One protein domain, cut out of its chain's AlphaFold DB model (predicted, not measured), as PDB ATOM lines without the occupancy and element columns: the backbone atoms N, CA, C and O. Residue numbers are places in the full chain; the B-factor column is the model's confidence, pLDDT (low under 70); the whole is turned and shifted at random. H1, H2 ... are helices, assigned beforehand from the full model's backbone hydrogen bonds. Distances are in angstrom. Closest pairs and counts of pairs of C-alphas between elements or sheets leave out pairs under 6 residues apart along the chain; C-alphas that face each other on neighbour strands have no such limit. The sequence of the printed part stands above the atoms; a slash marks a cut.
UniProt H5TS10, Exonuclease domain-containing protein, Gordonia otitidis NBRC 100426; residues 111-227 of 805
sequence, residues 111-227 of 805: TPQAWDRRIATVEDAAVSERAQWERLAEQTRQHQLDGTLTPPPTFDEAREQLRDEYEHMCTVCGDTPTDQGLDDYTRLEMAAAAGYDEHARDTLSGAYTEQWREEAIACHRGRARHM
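This is residues 111 to 227 of the 805 residues of the protein "Exonuclease domain-containing protein" of Gordonia otitidis NBRC 100426 (UniProt H5TS10). Long H4 meets the middle of longer H1 in a flat, open frame; H5 packs along the first part of H1, H2 near H4's start. The printed part has 117 residues, all helix in class, with helices H1 to H5 and no named strand. It is extended, with radius of gyration of the C-alphas 21.7 A and spans 67 by 39 by 18 A.

Find C-alpha 112 at (-38.701, 53.678, 68.673); from there H1, residues 112 to 146, runs 50.6 A. H2, residues 155 to 161, H3, 163 to 173, and H4, 179 to 205, follow; H5, 207 to 224, ends at (-42.056, 59.718, 63.623).

Hub H4 touches H1, closest at C-alphas 203 and 133, 5.8 A apart. H5 touches H1 opposite ways at a shallow tilt of 21 degrees, closest at C-alphas 212 and 126, 5.3 A apart. H2 touches H4, closest at C-alphas 159 and 186, 5.5 A apart. In H1 to H5 every O i to N i+4 pair is within hydrogen-bond range.

The printed part has no cut; 7 residues, among them 150 to 152, have pLDDT under 70.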
ATOM      1  N   THR A 111     -42.186  50.278  69.374       90.19
ATOM      2  CA  THR A 111     -41.203  51.101  70.098       90.19
ATOM      3  C   THR A 111     -40.265  51.821  69.128       90.19
ATOM      4  O   THR A 111     -40.012  51.301  68.037       90.19
ATOM      5  N   PRO A 112     -39.676  52.976  69.509       91.50
ATOM      6  CA  PRO A 112     -38.701  53.678  68.673       91.50
ATOM      7  C   PRO A 112     -37.574  52.769  68.166       91.50
ATOM      8  O   PRO A 112     -37.297  52.741  66.973       91.50
ATOM      9  N   GLN A 113     -36.995  51.941  69.044       91.81
ATOM     10  CA  GLN A 113     -35.884  51.052  68.690       91.81
ATOM     11  C   GLN A 113     -36.305  49.915  67.750       91.81
ATOM     12  O   GLN A 113     -35.477  49.414  66.990       91.81
ATOM     13  N   ALA A 114     -37.562  49.463  67.818       88.69
ATOM     14  CA  ALA A 114     -38.088  48.490  66.867       88.69
ATOM     15  C   ALA A 114     -38.245  49.117  65.476       88.69
ATOM     16  O   ALA A 114     -37.842  48.500  64.491       88.69
ATOM     17  N   TRP A 115     -38.748  50.353  65.401       92.44
ATOM     18  CA  TRP A 115     -38.843  51.094  64.144       92.44
ATOM     19  C   TRP A 115     -37.473  51.424  63.549       92.44
ATOM     20  O   TRP A 115     -37.288  51.203  62.359       92.44
ATOM     21  N   ASP A 116     -36.492  51.835  64.358       92.44
ATOM     22  CA  ASP A 116     -35.122  52.091  63.883       92.44
ATOM     23  C   ASP A 116     -34.503  50.833  63.236       92.44
ATOM     24  O   ASP A 116     -33.885  50.910  62.175       92.44
ATOM     25  N   ARG A 117     -34.713  49.644  63.828       90.00
ATOM     26  CA  ARG A 117     -34.263  48.366  63.236       90.00
ATOM     27  C   ARG A 117     -34.979  48.036  61.927       90.00
ATOM     28  O   ARG A 117     -34.354  47.482  61.025       90.00
ATOM     29  N   ARG A 118     -36.278  48.338  61.833       87.81
ATOM     30  CA  ARG A 118     -37.065  48.115  60.611       87.81
ATOM     31  C   ARG A 118     -36.594  49.020  59.490       87.81
ATOM     32  O   ARG A 118     -36.281  48.484  58.441       87.81
ATOM     33  N   ILE A 119     -36.456  50.323  59.751       91.94
ATOM     34  CA  ILE A 119     -35.905  51.303  58.804       91.94
ATOM     35  C   ILE A 119     -34.574  50.790  58.247       91.94
ATOM     36  O   ILE A 119     -34.451  50.617  57.043       91.94
ATOM     37  N   ALA A 120     -33.637  50.402  59.118       88.38
ATOM     38  CA  ALA A 120     -32.349  49.870  58.674       88.38
ATOM     39  C   ALA A 120     -32.469  48.603  57.801       88.38
ATOM     40  O   ALA A 120     -31.658  48.399  56.907       88.38
ATOM     41  N   THR A 121     -33.462  47.746  58.055       86.00
ATOM     42  CA  THR A 121     -33.686  46.516  57.275       86.00
ATOM     43  C   THR A 121     -34.288  46.822  55.905       86.00
ATOM     44  O   THR A 121     -33.826  46.289  54.900       86.00
ATOM     45  N   VAL A 122     -35.315  47.672  55.855       85.56
ATOM     46  CA  VAL A 122     -36.034  47.994  54.613       85.56
ATOM     47  C   VAL A 122     -35.222  48.921  53.712       85.56
ATOM     48  O   VAL A 122     -35.252  48.751  52.501       85.56
ATOM     49  N   GLU A 123     -34.433  49.841  54.275       86.31
ATOM     50  CA  GLU A 123     -33.494  50.661  53.502       86.31
ATOM     51  C   GLU A 123     -32.375  49.801  52.890       86.31
ATOM     52  O   GLU A 123     -32.063  49.969  51.712       86.31
ATOM     53  N   ASP A 124     -31.816  48.830  53.628       82.94
ATOM     54  CA  ASP A 124     -30.817  47.890  53.086       82.94
ATOM     55  C   ASP A 124     -31.409  47.018  51.963       82.94
ATOM     56  O   ASP A 124     -30.791  46.838  50.910       82.94
ATOM     57  N   ALA A 125     -32.651  46.550  52.136       80.75
ATOM     58  CA  ALA A 125     -33.381  45.822  51.100       80.75
ATOM     59  C   ALA A 125     -33.637  46.691  49.856       80.75
ATOM     60  O   ALA A 125     -33.362  46.246  48.740       80.75
ATOM     61  N   ALA A 126     -34.074  47.943  50.034       82.38
ATOM     62  CA  ALA A 126     -34.289  48.891  48.943       82.38
ATOM     63  C   ALA A 126     -32.992  49.173  48.165       82.38
ATOM     64  O   ALA A 126     -33.004  49.206  46.935       82.38
ATOM     65  N   VAL A 127     -31.858  49.324  48.860       83.62
ATOM     66  CA  VAL A 127     -30.536  49.502  48.236       83.62
ATOM     67  C   VAL A 127     -30.116  48.252  47.459       83.62
ATOM     68  O   VAL A 127     -29.629  48.361  46.330       83.62
ATOM     69  N   SER A 128     -30.315  47.060  48.029       81.25
ATOM     70  CA  SER A 128     -30.013  45.793  47.354       81.25
ATOM     71  C   SER A 128     -30.857  45.607  46.089       81.25
ATOM     72  O   SER A 128     -30.315  45.256  45.035       81.25
ATOM     73  N   GLU A 129     -32.158  45.889  46.173       85.69
ATOM     74  CA  GLU A 129     -33.091  45.810  45.049       85.69
ATOM     75  C   GLU A 129     -32.732  46.826  43.961       85.69
ATOM     76  O   GLU A 129     -32.592  46.469  42.792       85.69
ATOM     77  N   ARG A 130     -32.448  48.079  44.342       87.88
ATOM     78  CA  ARG A 130     -31.980  49.121  43.417       87.88
ATOM     79  C   ARG A 130     -30.722  48.671  42.671       87.88
ATOM     80  O   ARG A 130     -30.651  48.819  41.454       87.88
ATOM     81  N   ALA A 131     -29.753  48.075  43.364       86.00
ATOM     82  CA  ALA A 131     -28.529  47.573  42.743       86.00
ATOM     83  C   ALA A 131     -28.783  46.376  41.808       86.00
ATOM     84  O   ALA A 131     -28.068  46.198  40.817       86.00
ATOM     85  N   GLN A 132     -29.763  45.522  42.117       83.50
ATOM     86  CA  GLN A 132     -30.194  44.441  41.230       83.50
ATOM     87  C   GLN A 132     -30.857  44.985  39.969       83.50
ATOM     88  O   GLN A 132     -30.460  44.590  38.867       83.50
ATOM     89  N   TRP A 133     -31.775  45.937  40.130       92.62
ATOM     90  CA  TRP A 133     -32.378  46.664  39.027       92.62
ATOM     91  C   TRP A 133     -31.320  47.288  38.120       92.62
ATOM     92  O   TRP A 133     -31.393  47.109  36.912       92.62
ATOM     93  N   GLU A 134     -30.292  47.952  38.665       92.31
ATOM     94  CA  GLU A 134     -29.278  48.642  37.843       92.31
ATOM     95  C   GLU A 134     -28.512  47.678  36.950       92.31
ATOM     96  O   GLU A 134     -28.313  47.954  35.767       92.31
ATOM     97  N   ARG A 135     -28.122  46.522  37.496       88.44
ATOM     98  CA  ARG A 135     -27.435  45.483  36.723       88.44
ATOM     99  C   ARG A 135     -28.312  44.973  35.585       88.44
ATOM    100  O   ARG A 135     -27.831  44.841  34.462       88.44
ATOM    101  N   LEU A 136     -29.577  44.691  35.879       88.31
ATOM    102  CA  LEU A 136     -30.506  44.137  34.903       88.31
ATOM    103  C   LEU A 136     -30.905  45.170  33.840       88.31
ATOM    104  O   LEU A 136     -30.957  44.842  32.657       88.31
ATOM    105  N   ALA A 137     -31.137  46.418  34.241       92.25
ATOM    106  CA  ALA A 137     -31.449  47.521  33.344       92.25
ATOM    107  C   ALA A 137     -30.282  47.810  32.397       92.25
ATOM    108  O   ALA A 137     -30.502  47.931  31.195       92.25
ATOM    109  N   GLU A 138     -29.046  47.855  32.902       91.69
ATOM    110  CA  GLU A 138     -27.857  48.059  32.070       91.69
ATOM    111  C   GLU A 138     -27.656  46.903  31.085       91.69
ATOM    112  O   GLU A 138     -27.475  47.132  29.889       91.69
ATOM    113  N   GLN A 139     -27.764  45.655  31.554       87.88
ATOM    114  CA  GLN A 139     -27.644  44.480  30.693       87.88
ATOM    115  C   GLN A 139     -28.709  44.485  29.586       87.88
ATOM    116  O   GLN A 139     -28.387  44.340  28.405       87.88
ATOM    117  N   THR A 140     -29.977  44.691  29.948       90.06
ATOM    118  CA  THR A 140     -31.088  44.772  28.991       90.06
ATOM    119  C   THR A 140     -30.877  45.916  28.007       90.06
ATOM    120  O   THR A 140     -31.029  45.731  26.799       90.06
ATOM    121  N   ARG A 141     -30.458  47.091  28.489       92.25
ATOM    122  CA  ARG A 141     -30.205  48.260  27.645       92.25
ATOM    123  C   ARG A 141     -29.078  48.012  26.647       92.25
ATOM    124  O   ARG A 141     -29.207  48.392  25.482       92.25
ATOM    125  N   GLN A 142     -28.010  47.345  27.071       90.56
ATOM    126  CA  GLN A 142     -26.921  46.955  26.186       90.56
ATOM    127  C   GLN A 142     -27.414  45.991  25.096       90.56
ATOM    128  O   GLN A 142     -27.163  46.221  23.914       90.56
ATOM    129  N   HIS A 143     -28.200  44.972  25.459       88.62
ATOM    130  CA  HIS A 143     -28.790  44.056  24.479       88.62
ATOM    131  C   HIS A 143     -29.718  44.758  23.483       88.62
ATOM    132  O   HIS A 143     -29.698  44.440  22.290       88.62
ATOM    133  N   GLN A 144     -30.501  45.733  23.956       90.25
ATOM    134  CA  GLN A 144     -31.344  46.580  23.115       90.25
ATOM    135  C   GLN A 144     -30.512  47.383  22.105       90.25
ATOM    136  O   GLN A 144     -30.846  47.380  20.923       90.25
ATOM    137  N   LEU A 145     -29.430  48.037  22.547       88.06
ATOM    138  CA  LEU A 145     -28.535  48.833  21.693       88.06
ATOM    139  C   LEU A 145     -27.782  47.993  20.660       88.06
ATOM    140  O   LEU A 145     -27.632  48.411  19.510       88.06
ATOM    141  N   ASP A 146     -27.334  46.806  21.061       87.56
ATOM    142  CA  ASP A 146     -26.600  45.892  20.189       87.56
ATOM    143  C   ASP A 146     -27.534  45.127  19.231       87.56
ATOM    144  O   ASP A 146     -27.066  44.454  18.312       87.56
ATOM    145  N   GLY A 147     -28.857  45.213  19.427       82.75
ATOM    146  CA  GLY A 147     -29.846  44.447  18.667       82.75
ATOM    147  C   GLY A 147     -29.732  42.936  18.898       82.75
ATOM    148  O   GLY A 147     -30.017  42.153  17.995       82.75
ATOM    149  N   THR A 148     -29.273  42.528  20.086       80.94
ATOM    150  CA  THR A 148     -28.992  41.124  20.437       80.94
ATOM    151  C   THR A 148     -30.084  40.470  21.277       80.94
ATOM    152  O   THR A 148     -29.947  39.302  21.631       80.94
ATOM    153  N   LEU A 149     -31.181  41.181  21.566       76.31
ATOM    154  CA  LEU A 149     -32.364  40.583  22.185       76.31
ATOM    155  C   LEU A 149     -32.915  39.467  21.292       76.31
ATOM    156  O   LEU A 149     -33.435  39.721  20.201       76.31
ATOM    157  N   THR A 150     -32.792  38.227  21.758       63.50
ATOM    158  CA  THR A 150     -33.382  37.052  21.119       63.50
ATOM    159  C   THR A 150     -34.713  36.716  21.778       63.50
ATOM    160  O   THR A 150     -34.785  36.726  23.007       63.50
ATOM    161  N   PRO A 151     -35.758  36.382  20.999       65.38
ATOM    162  CA  PRO A 151     -36.984  35.854  21.576       65.38
ATOM    163  C   PRO A 151     -36.697  34.539  22.323       65.38
ATOM    164  O   PRO A 151     -35.723  33.853  21.987       65.38
ATOM    165  N   PRO A 152     -37.545  34.162  23.297       68.81
ATOM    166  CA  PRO A 152     -37.440  32.867  23.953       68.81
ATOM    167  C   PRO A 152     -37.463  31.740  22.908       68.81
ATOM    168  O   PRO A 152     -38.238  31.836  21.947       68.81
ATOM    169  N   PRO A 153     -36.643  30.684  23.062       75.00
ATOM    170  CA  PRO A 153     -36.663  29.555  22.144       75.00
ATOM    171  C   PRO A 153     -38.026  28.857  22.179       75.00
ATOM    172  O   PRO A 153     -38.672  28.748  23.225       75.00
ATOM    173  N   THR A 154     -38.461  28.342  21.031       85.38
ATOM    174  CA  THR A 154     -39.595  27.412  20.978       85.38
ATOM    175  C   THR A 154     -39.266  26.124  21.738       85.38
ATOM    176  O   THR A 154     -38.099  25.807  21.971       85.38
ATOM    177  N   PHE A 155     -40.290  25.340  22.097       87.31
ATOM    178  CA  PHE A 155     -40.080  24.066  22.793       87.31
ATOM    179  C   PHE A 155     -39.108  23.146  22.043       87.31
ATOM    180  O   PHE A 155     -38.214  22.571  22.655       87.31
ATOM    181  N   ASP A 156     -39.238  23.047  20.719       91.12
ATOM    182  CA  ASP A 156     -38.378  22.191  19.901       91.12
ATOM    183  C   ASP A 156     -36.922  22.685  19.871       91.12
ATOM    184  O   ASP A 156     -35.998  21.878  19.974       91.12
ATOM    185  N   GLU A 157     -36.708  24.003  19.795       89.38
ATOM    186  CA  GLU A 157     -35.371  24.610  19.844       89.38
ATOM    187  C   GLU A 157     -34.716  24.416  21.218       89.38
ATOM    188  O   GLU A 157     -33.557  24.008  21.293       89.38
ATOM    189  N   ALA A 158     -35.458  24.651  22.304       87.69
ATOM    190  CA  ALA A 158     -34.977  24.430  23.667       87.69
ATOM    191  C   ALA A 158     -34.639  22.950  23.898       87.69
ATOM    192  O   ALA A 158     -33.578  22.621  24.429       87.69
ATOM    193  N   ARG A 159     -35.500  22.044  23.423       93.19
ATOM    194  CA  ARG A 159     -35.297  20.592  23.497       93.19
ATOM    195  C   ARG A 159     -34.034  20.142  22.770       93.19
ATOM    196  O   ARG A 159     -33.364  19.209  23.212       93.19
ATOM    197  N   GLU A 160     -33.724  20.755  21.631       94.62
ATOM    198  CA  GLU A 160     -32.495  20.477  20.888       94.62
ATOM    199  C   GLU A 160     -31.261  21.002  21.632       94.62
ATOM    200  O   GLU A 160     -30.289  20.264  21.785       94.62
ATOM    201  N   GLN A 161     -31.324  22.229  22.156       91.12
ATOM    202  CA  GLN A 161     -30.228  22.865  22.898       91.12
ATOM    203  C   GLN A 161     -29.887  22.133  24.204       91.12
ATOM    204  O   GLN A 161     -28.713  21.975  24.532       91.12
ATOM    205  N   LEU A 162     -30.901  21.662  24.933       92.06
ATOM    206  CA  LEU A 162     -30.756  21.041  26.253       92.06
ATOM    207  C   LEU A 162     -30.434  19.540  26.204       92.06
ATOM    208  O   LEU A 162     -30.145  18.940  27.241       92.06
ATOM    209  N   ARG A 163     -30.468  18.913  25.020       94.44
ATOM    210  CA  ARG A 163     -30.275  17.461  24.860       94.44
ATOM    211  C   ARG A 163     -28.956  16.973  25.447       94.44
ATOM    212  O   ARG A 163     -28.954  16.030  26.235       94.44
ATOM    213  N   ASP A 164     -27.852  17.607  25.065       93.50
ATOM    214  CA  ASP A 164     -26.513  17.176  25.475       93.50
ATOM    215  C   ASP A 164     -26.321  17.318  26.994       93.50
ATOM    216  O   ASP A 164     -25.690  16.473  27.637       93.50
ATOM    217  N   GLU A 165     -26.901  18.365  27.586       91.44
ATOM    218  CA  GLU A 165     -26.862  18.611  29.028       91.44
ATOM    219  C   GLU A 165     -27.695  17.581  29.802       91.44
ATOM    220  O   GLU A 165     -27.203  16.988  30.767       91.44
ATOM    221  N   TYR A 166     -28.906  17.280  29.325       92.94
ATOM    222  CA  TYR A 166     -29.757  16.225  29.872       92.94
ATOM    223  C   TYR A 166     -29.078  14.846  29.815       92.94
ATOM    224  O   TYR A 166     -29.018  14.129  30.818       92.94
ATOM    225  N   GLU A 167     -28.513  14.469  28.663       92.25
ATOM    226  CA  GLU A 167     -27.818  13.188  28.492       92.25
ATOM    227  C   GLU A 167     -26.590  13.076  29.410       92.25
ATOM    228  O   GLU A 167     -26.321  12.014  29.995       92.25
ATOM    229  N   HIS A 168     -25.864  14.182  29.591       89.31
ATOM    230  CA  HIS A 168     -24.763  14.263  30.541       89.31
ATOM    231  C   HIS A 168     -25.240  14.089  31.989       89.31
ATOM    232  O   HIS A 168     -24.660  13.287  32.728       89.31
ATOM    233  N   MET A 169     -26.314  14.778  32.385       89.56
ATOM    234  CA  MET A 169     -26.911  14.669  33.717       89.56
ATOM    235  C   MET A 169     -27.338  13.227  34.020       89.56
ATOM    236  O   MET A 169     -26.938  12.678  35.049       89.56
ATOM    237  N   CYS A 170     -28.067  12.574  33.110       87.62
ATOM    238  CA  CYS A 170     -28.446  11.167  33.255       87.62
ATOM    239  C   CYS A 170     -27.218  10.267  33.439       87.62
ATOM    240  O   CYS A 170     -27.190   9.426  34.337       87.62
ATOM    241  N   THR A 171     -26.159  10.493  32.654       88.69
ATOM    242  CA  THR A 171     -24.908   9.728  32.760       88.69
ATOM    243  C   THR A 171     -24.254   9.876  34.137       88.69
ATOM    244  O   THR A 171     -23.782   8.889  34.706       88.69
ATOM    245  N   VAL A 172     -24.226  11.090  34.692       87.19
ATOM    246  CA  VAL A 172     -23.661  11.366  36.024       87.19
ATOM    247  C   VAL A 172     -24.507  10.737  37.136       87.19
ATOM    248  O   VAL A 172     -23.948  10.208  38.100       87.19
ATOM    249  N   CYS A 173     -25.833  10.748  36.990       85.56
ATOM    250  CA  CYS A 173     -26.777  10.164  37.946       85.56
ATOM    251  C   CYS A 173     -26.892   8.631  37.844       85.56
ATOM    252  O   CYS A 173     -27.373   7.988  38.777       85.56
ATOM    253  N   GLY A 174     -26.380   8.029  36.764       88.62
ATOM    254  CA  GLY A 174     -26.489   6.592  36.499       88.62
ATOM    255  C   GLY A 174     -27.826   6.175  35.877       88.62
ATOM    256  O   GLY A 174     -28.161   4.989  35.907       88.62
ATOM    257  N   ASP A 175     -28.560   7.128  35.309       89.19
ATOM    258  CA  ASP A 175     -29.841   6.929  34.639       89.19
ATOM    259  C   ASP A 175     -29.658   6.727  33.127       89.19
ATOM    260  O   ASP A 175     -28.670   7.153  32.528       89.19
ATOM    261  N   THR A 176     -30.626   6.066  32.484       90.88
ATOM    262  CA  THR A 176     -30.660   5.955  31.015       90.88
ATOM    263  C   THR A 176     -31.457   7.127  30.438       90.88
ATOM    264  O   THR A 176     -32.628   7.250  30.802       90.88
ATOM    265  N   PRO A 177     -30.890   7.955  29.538       91.50
ATOM    266  CA  PRO A 177     -31.640   9.025  28.884       91.50
ATOM    267  C   PRO A 177     -32.847   8.480  28.111       91.50
ATOM    268  O   PRO A 177     -32.751   7.443  27.448       91.50
ATOM    269  N   THR A 178     -33.983   9.179  28.167       93.69
ATOM    270  CA  THR A 178     -35.186   8.838  27.387       93.69
ATOM    271  C   THR A 178     -35.772  10.081  26.727       93.69
ATOM    272  O   THR A 178     -35.606  11.181  27.244       93.69
ATOM    273  N   ASP A 179     -36.497   9.913  25.616       92.12
ATOM    274  CA  ASP A 179     -37.176  11.037  24.955       92.12
ATOM    275  C   ASP A 179     -38.199  11.717  25.870       92.12
ATOM    276  O   ASP A 179     -38.246  12.940  25.910       92.12
ATOM    277  N   GLN A 180     -38.961  10.942  26.649       90.44
ATOM    278  CA  GLN A 180     -39.907  11.494  27.622       90.44
ATOM    279  C   GLN A 180     -39.187  12.281  28.725       90.44
ATOM    280  O   GLN A 180     -39.622  13.367  29.084       90.44
ATOM    281  N   GLY A 181     -38.070  11.761  29.240       87.56
ATOM    282  CA  GLY A 181     -37.295  12.464  30.261       87.56
ATOM    283  C   GLY A 181     -36.626  13.737  29.736       87.56
ATOM    284  O   GLY A 181     -36.532  14.705  30.481       87.56
ATOM    285  N   LEU A 182     -36.222  13.769  28.460       91.00
ATOM    286  CA  LEU A 182     -35.753  14.993  27.808       91.00
ATOM    287  C   LEU A 182     -36.888  16.012  27.653       91.00
ATOM    288  O   LEU A 182     -36.667  17.196  27.889       91.00
ATOM    289  N   ASP A 183     -38.094  15.575  27.282       87.56
ATOM    290  CA  ASP A 183     -39.259  16.460  27.209       87.56
ATOM    291  C   ASP A 183     -39.575  17.070  28.580       87.56
ATOM    292  O   ASP A 183     -39.809  18.272  28.678       87.56
ATOM    293  N   ASP A 184     -39.564  16.255  29.638       83.38
ATOM    294  CA  ASP A 184     -39.845  16.701  31.005       83.38
ATOM    295  C   ASP A 184     -38.752  17.651  31.523       83.38
ATOM    296  O   ASP A 184     -39.074  18.698  32.083       83.38
ATOM    297  N   TYR A 185     -37.474  17.348  31.259       81.44
ATOM    298  CA  TYR A 185     -36.347  18.243  31.550       81.44
ATOM    299  C   TYR A 185     -36.469  19.573  30.798       81.44
ATOM    300  O   TYR A 185     -36.329  20.635  31.389       81.44
ATOM    301  N   THR A 186     -36.820  19.526  29.510       84.19
ATOM    302  CA  THR A 186     -37.022  20.731  28.692       84.19
ATOM    303  C   THR A 186     -38.154  21.592  29.251       84.19
ATOM    304  O   THR A 186     -37.983  22.799  29.390       84.19
ATOM    305  N   ARG A 187     -39.301  20.998  29.619       81.62
ATOM    306  CA  ARG A 187     -40.414  21.742  30.241       81.62
ATOM    307  C   ARG A 187     -39.994  22.389  31.557       81.62
ATOM    308  O   ARG A 187     -40.382  23.523  31.807       81.62
ATOM    309  N   LEU A 188     -39.210  21.683  32.371       73.75
ATOM    310  CA  LEU A 188     -38.717  22.188  33.649       73.75
ATOM    311  C   LEU A 188     -37.784  23.391  33.461       73.75
ATOM    312  O   LEU A 188     -38.007  24.427  34.077       73.75
ATOM    313  N   GLU A 189     -36.783  23.275  32.588       79.50
ATOM    314  CA  GLU A 189     -35.836  24.362  32.312       79.50
ATOM    315  C   GLU A 189     -36.534  25.567  31.672       79.50
ATOM    316  O   GLU A 189     -36.276  26.707  32.052       79.50
ATOM    317  N   MET A 190     -37.484  25.338  30.758       79.38
ATOM    318  CA  MET A 190     -38.293  26.419  30.186       79.38
ATOM    319  C   MET A 190     -39.185  27.097  31.234       79.38
ATOM    320  O   MET A 190     -39.329  28.315  31.193       79.38
ATOM    321  N   ALA A 191     -39.763  26.347  32.177       69.25
ATOM    322  CA  ALA A 191     -40.542  26.918  33.276       69.25
ATOM    323  C   ALA A 191     -39.658  27.712  34.254       69.25
ATOM    324  O   ALA A 191     -40.031  28.806  34.671       69.25
ATOM    325  N   ALA A 192     -38.462  27.211  34.574       62.41
ATOM    326  CA  ALA A 192     -37.491  27.923  35.402       62.41
ATOM    327  C   ALA A 192     -37.008  29.220  34.729       62.41
ATOM    328  O   ALA A 192     -36.921  30.259  35.384       62.41
ATOM    329  N   ALA A 193     -36.753  29.180  33.417       70.00
ATOM    330  CA  ALA A 193     -36.434  30.364  32.624       70.00
ATOM    331  C   ALA A 193     -37.600  31.361  32.600       70.00
ATOM    332  O   ALA A 193     -37.381  32.549  32.806       70.00
ATOM    333  N   ALA A 194     -38.841  30.889  32.435       70.75
ATOM    334  CA  ALA A 194     -40.026  31.743  32.473       70.75
ATOM    335  C   ALA A 194     -40.202  32.443  33.833       70.75
ATOM    336  O   ALA A 194     -40.511  33.631  33.853       70.75
ATOM    337  N   GLY A 195     -39.947  31.745  34.946       62.25
ATOM    338  CA  GLY A 195     -39.980  32.338  36.287       62.25
ATOM    339  C   GLY A 195     -38.847  33.343  36.535       62.25
ATOM    340  O   GLY A 195     -39.069  34.391  37.136       62.25
ATOM    341  N   TYR A 196     -37.636  33.075  36.029       65.00
ATOM    342  CA  TYR A 196     -36.542  34.055  36.062       65.00
ATOM    343  C   TYR A 196     -36.876  35.299  35.226       65.00
ATOM    344  O   TYR A 196     -36.623  36.420  35.664       65.00
ATOM    345  N   ASP A 197     -37.470  35.105  34.048       74.06
ATOM    346  CA  ASP A 197     -37.911  36.190  33.177       74.06
ATOM    347  C   ASP A 197     -39.017  37.022  33.831       74.06
ATOM    348  O   ASP A 197     -38.999  38.242  33.720       74.06
ATOM    349  N   GLU A 198     -39.977  36.401  34.516       75.00
ATOM    350  CA  GLU A 198     -41.024  37.110  35.258       75.00
ATOM    351  C   GLU A 198     -40.434  37.979  36.373       75.00
ATOM    352  O   GLU A 198     -40.644  39.191  36.359       75.00
ATOM    353  N   HIS A 199     -39.574  37.405  37.225       75.44
ATOM    354  CA  HIS A 199     -38.845  38.159  38.253       75.44
ATOM    355  C   HIS A 199     -38.042  39.317  37.645       75.44
ATOM    356  O   HIS A 199     -38.007  40.425  38.183       75.44
ATOM    357  N   ALA A 200     -37.385  39.080  36.508       79.88
ATOM    358  CA  ALA A 200     -36.640  40.104  35.788       79.88
ATOM    359  C   ALA A 200     -37.558  41.222  35.263       79.88
ATOM    360  O   ALA A 200     -37.192  42.394  35.351       79.88
ATOM    361  N   ARG A 201     -38.753  40.892  34.757       84.75
ATOM    362  CA  ARG A 201     -39.750  41.882  34.316       84.75
ATOM    363  C   ARG A 201     -40.279  42.709  35.484       84.75
ATOM    364  O   ARG A 201     -40.318  43.925  35.342       84.75
ATOM    365  N   ASP A 202     -40.605  42.089  36.618       84.31
ATOM    366  CA  ASP A 202     -41.041  42.785  37.842       84.31
ATOM    367  C   ASP A 202     -39.950  43.689  38.413       84.31
ATOM    368  O   ASP A 202     -40.198  44.824  38.823       84.31
ATOM    369  N   THR A 203     -38.710  43.199  38.394       85.31
ATOM    370  CA  THR A 203     -37.549  44.006  38.756       85.31
ATOM    371  C   THR A 203     -37.509  45.227  37.840       85.31
ATOM    372  O   THR A 203     -37.620  46.346  38.320       85.31
ATOM    373  N   LEU A 204     -37.419  45.035  36.517       90.12
ATOM    374  CA  LEU A 204     -37.292  46.121  35.538       90.12
ATOM    375  C   LEU A 204     -38.467  47.103  35.551       90.12
ATOM    376  O   LEU A 204     -38.235  48.300  35.377       90.12
ATOM    377  N   SER A 205     -39.691  46.618  35.779       89.56
ATOM    378  CA  SER A 205     -40.894  47.448  35.885       89.56
ATOM    379  C   SER A 205     -40.826  48.414  37.066       89.56
ATOM    380  O   SER A 205     -41.506  49.433  37.050       89.56
ATOM    381  N   GLY A 206     -39.977  48.124  38.057       87.25
ATOM    382  CA  GLY A 206     -39.841  48.896  39.281       87.25
ATOM    383  C   GLY A 206     -40.729  48.418  40.418       87.25
ATOM    384  O   GLY A 206     -40.621  48.996  41.496       87.25
ATOM    385  N   ALA A 207     -41.545  47.377  40.219       86.00
ATOM    386  CA  ALA A 207     -42.535  46.927  41.197       86.00
ATOM    387  C   ALA A 207     -41.913  46.655  42.578       86.00
ATOM    388  O   ALA A 207     -42.375  47.189  43.586       86.00
ATOM    389  N   TYR A 208     -40.801  45.913  42.633       82.56
ATOM    390  CA  TYR A 208     -40.106  45.650  43.900       82.56
ATOM    391  C   TYR A 208     -39.468  46.903  44.502       82.56
ATOM    392  O   TYR A 208     -39.509  47.102  45.715       82.56
ATOM    393  N   THR A 209     -38.888  47.774  43.671       85.75
ATOM    394  CA  THR A 209     -38.290  49.028  44.156       85.75
ATOM    395  C   THR A 209     -39.357  49.937  44.768       85.75
ATOM    396  O   THR A 209     -39.131  50.518  45.827       85.75
ATOM    397  N   GLU A 210     -40.520  50.059  44.128       86.38
ATOM    398  CA  GLU A 210     -41.657  50.825  44.638       86.38
ATOM    399  C   GLU A 210     -42.180  50.233  45.949       86.38
ATOM    400  O   GLU A 210     -42.269  50.958  46.939       86.38
ATOM    401  N   GLN A 211     -42.383  48.915  46.005       86.06
ATOM    402  CA  GLN A 211     -42.819  48.218  47.215       86.06
ATOM    403  C   GLN A 211     -41.892  48.487  48.414       86.06
ATOM    404  O   GLN A 211     -42.362  48.854  49.493       86.06
ATOM    405  N   TRP A 212     -40.573  48.342  48.242       86.06
ATOM    406  CA  TRP A 212     -39.617  48.598  49.325       86.06
ATOM    407  C   TRP A 212     -39.601  50.063  49.762       86.06
ATOM    408  O   TRP A 212     -39.485  50.353  50.953       86.06
ATOM    409  N   ARG A 213     -39.745  51.000  48.817       88.56
ATOM    410  CA  ARG A 213     -39.822  52.433  49.128       88.56
ATOM    411  C   ARG A 213     -41.087  52.774  49.911       88.56
ATOM    412  O   ARG A 213     -41.007  53.512  50.891       88.56
ATOM    413  N   GLU A 214     -42.237  52.231  49.524       88.31
ATOM    414  CA  GLU A 214     -43.491  52.398  50.267       88.31
ATOM    415  C   GLU A 214     -43.373  51.850  51.695       88.31
ATOM    416  O   GLU A 214     -43.779  52.512  52.658       88.31
ATOM    417  N   GLU A 215     -42.757  50.675  51.856       87.81
ATOM    418  CA  GLU A 215     -42.523  50.072  53.169       87.81
ATOM    419  C   GLU A 215     -41.579  50.922  54.032       87.81
ATOM    420  O   GLU A 215     -41.841  51.143  55.221       87.81
ATOM    421  N   ALA A 216     -40.513  51.461  53.441       89.88
ATOM    422  CA  ALA A 216     -39.600  52.364  54.128       89.88
ATOM    423  C   ALA A 216     -40.295  53.654  54.577       89.88
ATOM    424  O   ALA A 216     -40.199  54.024  55.751       89.88
ATOM    425  N   ILE A 217     -41.080  54.292  53.703       92.31
ATOM    426  CA  ILE A 217     -41.884  55.476  54.046       92.31
ATOM    427  C   ILE A 217     -42.824  55.161  55.220       92.31
ATOM    428  O   ILE A 217     -42.909  55.937  56.180       92.31
ATOM    429  N   ALA A 218     -43.488  54.002  55.201       90.00
ATOM    430  CA  ALA A 218     -44.346  53.560  56.297       90.00
ATOM    431  C   ALA A 218     -43.564  53.352  57.609       90.00
ATOM    432  O   ALA A 218     -44.054  53.723  58.683       90.00
ATOM    433  N   CYS A 219     -42.338  52.823  57.544       92.44
ATOM    434  CA  CYS A 219     -41.453  52.674  58.700       92.44
ATOM    435  C   CYS A 219     -41.006  54.028  59.274       92.44
ATOM    436  O   CYS A 219     -41.080  54.218  60.492       92.44
ATOM    437  N   HIS A 220     -40.629  54.995  58.430       95.62
ATOM    438  CA  HIS A 220     -40.319  56.366  58.861       95.62
ATOM    439  C   HIS A 220     -41.520  57.030  59.537       95.62
ATOM    440  O   HIS A 220     -41.381  57.618  60.612       95.62
ATOM    441  N   ARG A 221     -42.726  56.861  58.982       94.31
ATOM    442  CA  ARG A 221     -43.976  57.336  59.597       94.31
ATOM    443  C   ARG A 221     -44.251  56.670  60.942       94.31
ATOM    444  O   ARG A 221     -44.697  57.323  61.886       94.31
ATOM    445  N   GLY A 222     -44.008  55.363  61.048       93.00
ATOM    446  CA  GLY A 222     -44.067  54.619  62.308       93.00
ATOM    447  C   GLY A 222     -43.126  55.214  63.353       93.00
ATOM    448  O   GLY A 222     -43.554  55.533  64.461       93.00
ATOM    449  N   ARG A 223     -41.870  55.470  62.973       95.25
ATOM    450  CA  ARG A 223     -40.857  56.071  63.848       95.25
ATOM    451  C   ARG A 223     -41.197  57.498  64.285       95.25
ATOM    452  O   ARG A 223     -40.968  57.834  65.450       95.25
ATOM    453  N   ALA A 224     -41.721  58.317  63.374       96.25
ATOM    454  CA  ALA A 224     -42.056  59.718  63.623       96.25
ATOM    455  C   ALA A 224     -43.173  59.871  64.671       96.25
ATOM    456  O   ALA A 224     -43.098  60.751  65.521       96.25
ATOM    457  N   ARG A 225     -44.168  58.971  64.701       94.25
ATOM    458  CA  ARG A 225     -45.283  59.011  65.674       94.25
ATOM    459  C   ARG A 225     -44.843  59.013  67.144       94.25
ATOM    460  O   ARG A 225     -45.573  59.522  67.992       94.25
ATOM    461  N   HIS A 226     -43.659  58.475  67.437       94.62
ATOM    462  CA  HIS A 226     -43.091  58.421  68.787       94.62
ATOM    463  C   HIS A 226     -42.268  59.654  69.171       94.62
ATOM    464  O   HIS A 226     -41.833  59.738  70.315       94.62
ATOM    465  N   MET A 227     -42.033  60.580  68.240       95.75
ATOM    466  CA  MET A 227     -41.215  61.768  68.483       95.75
ATOM    467  C   MET A 227     -42.029  62.893  69.116       95.75
ATOM    468  O   MET A 227     -43.213  63.087  68.789       95.75
TER     469      MET A 227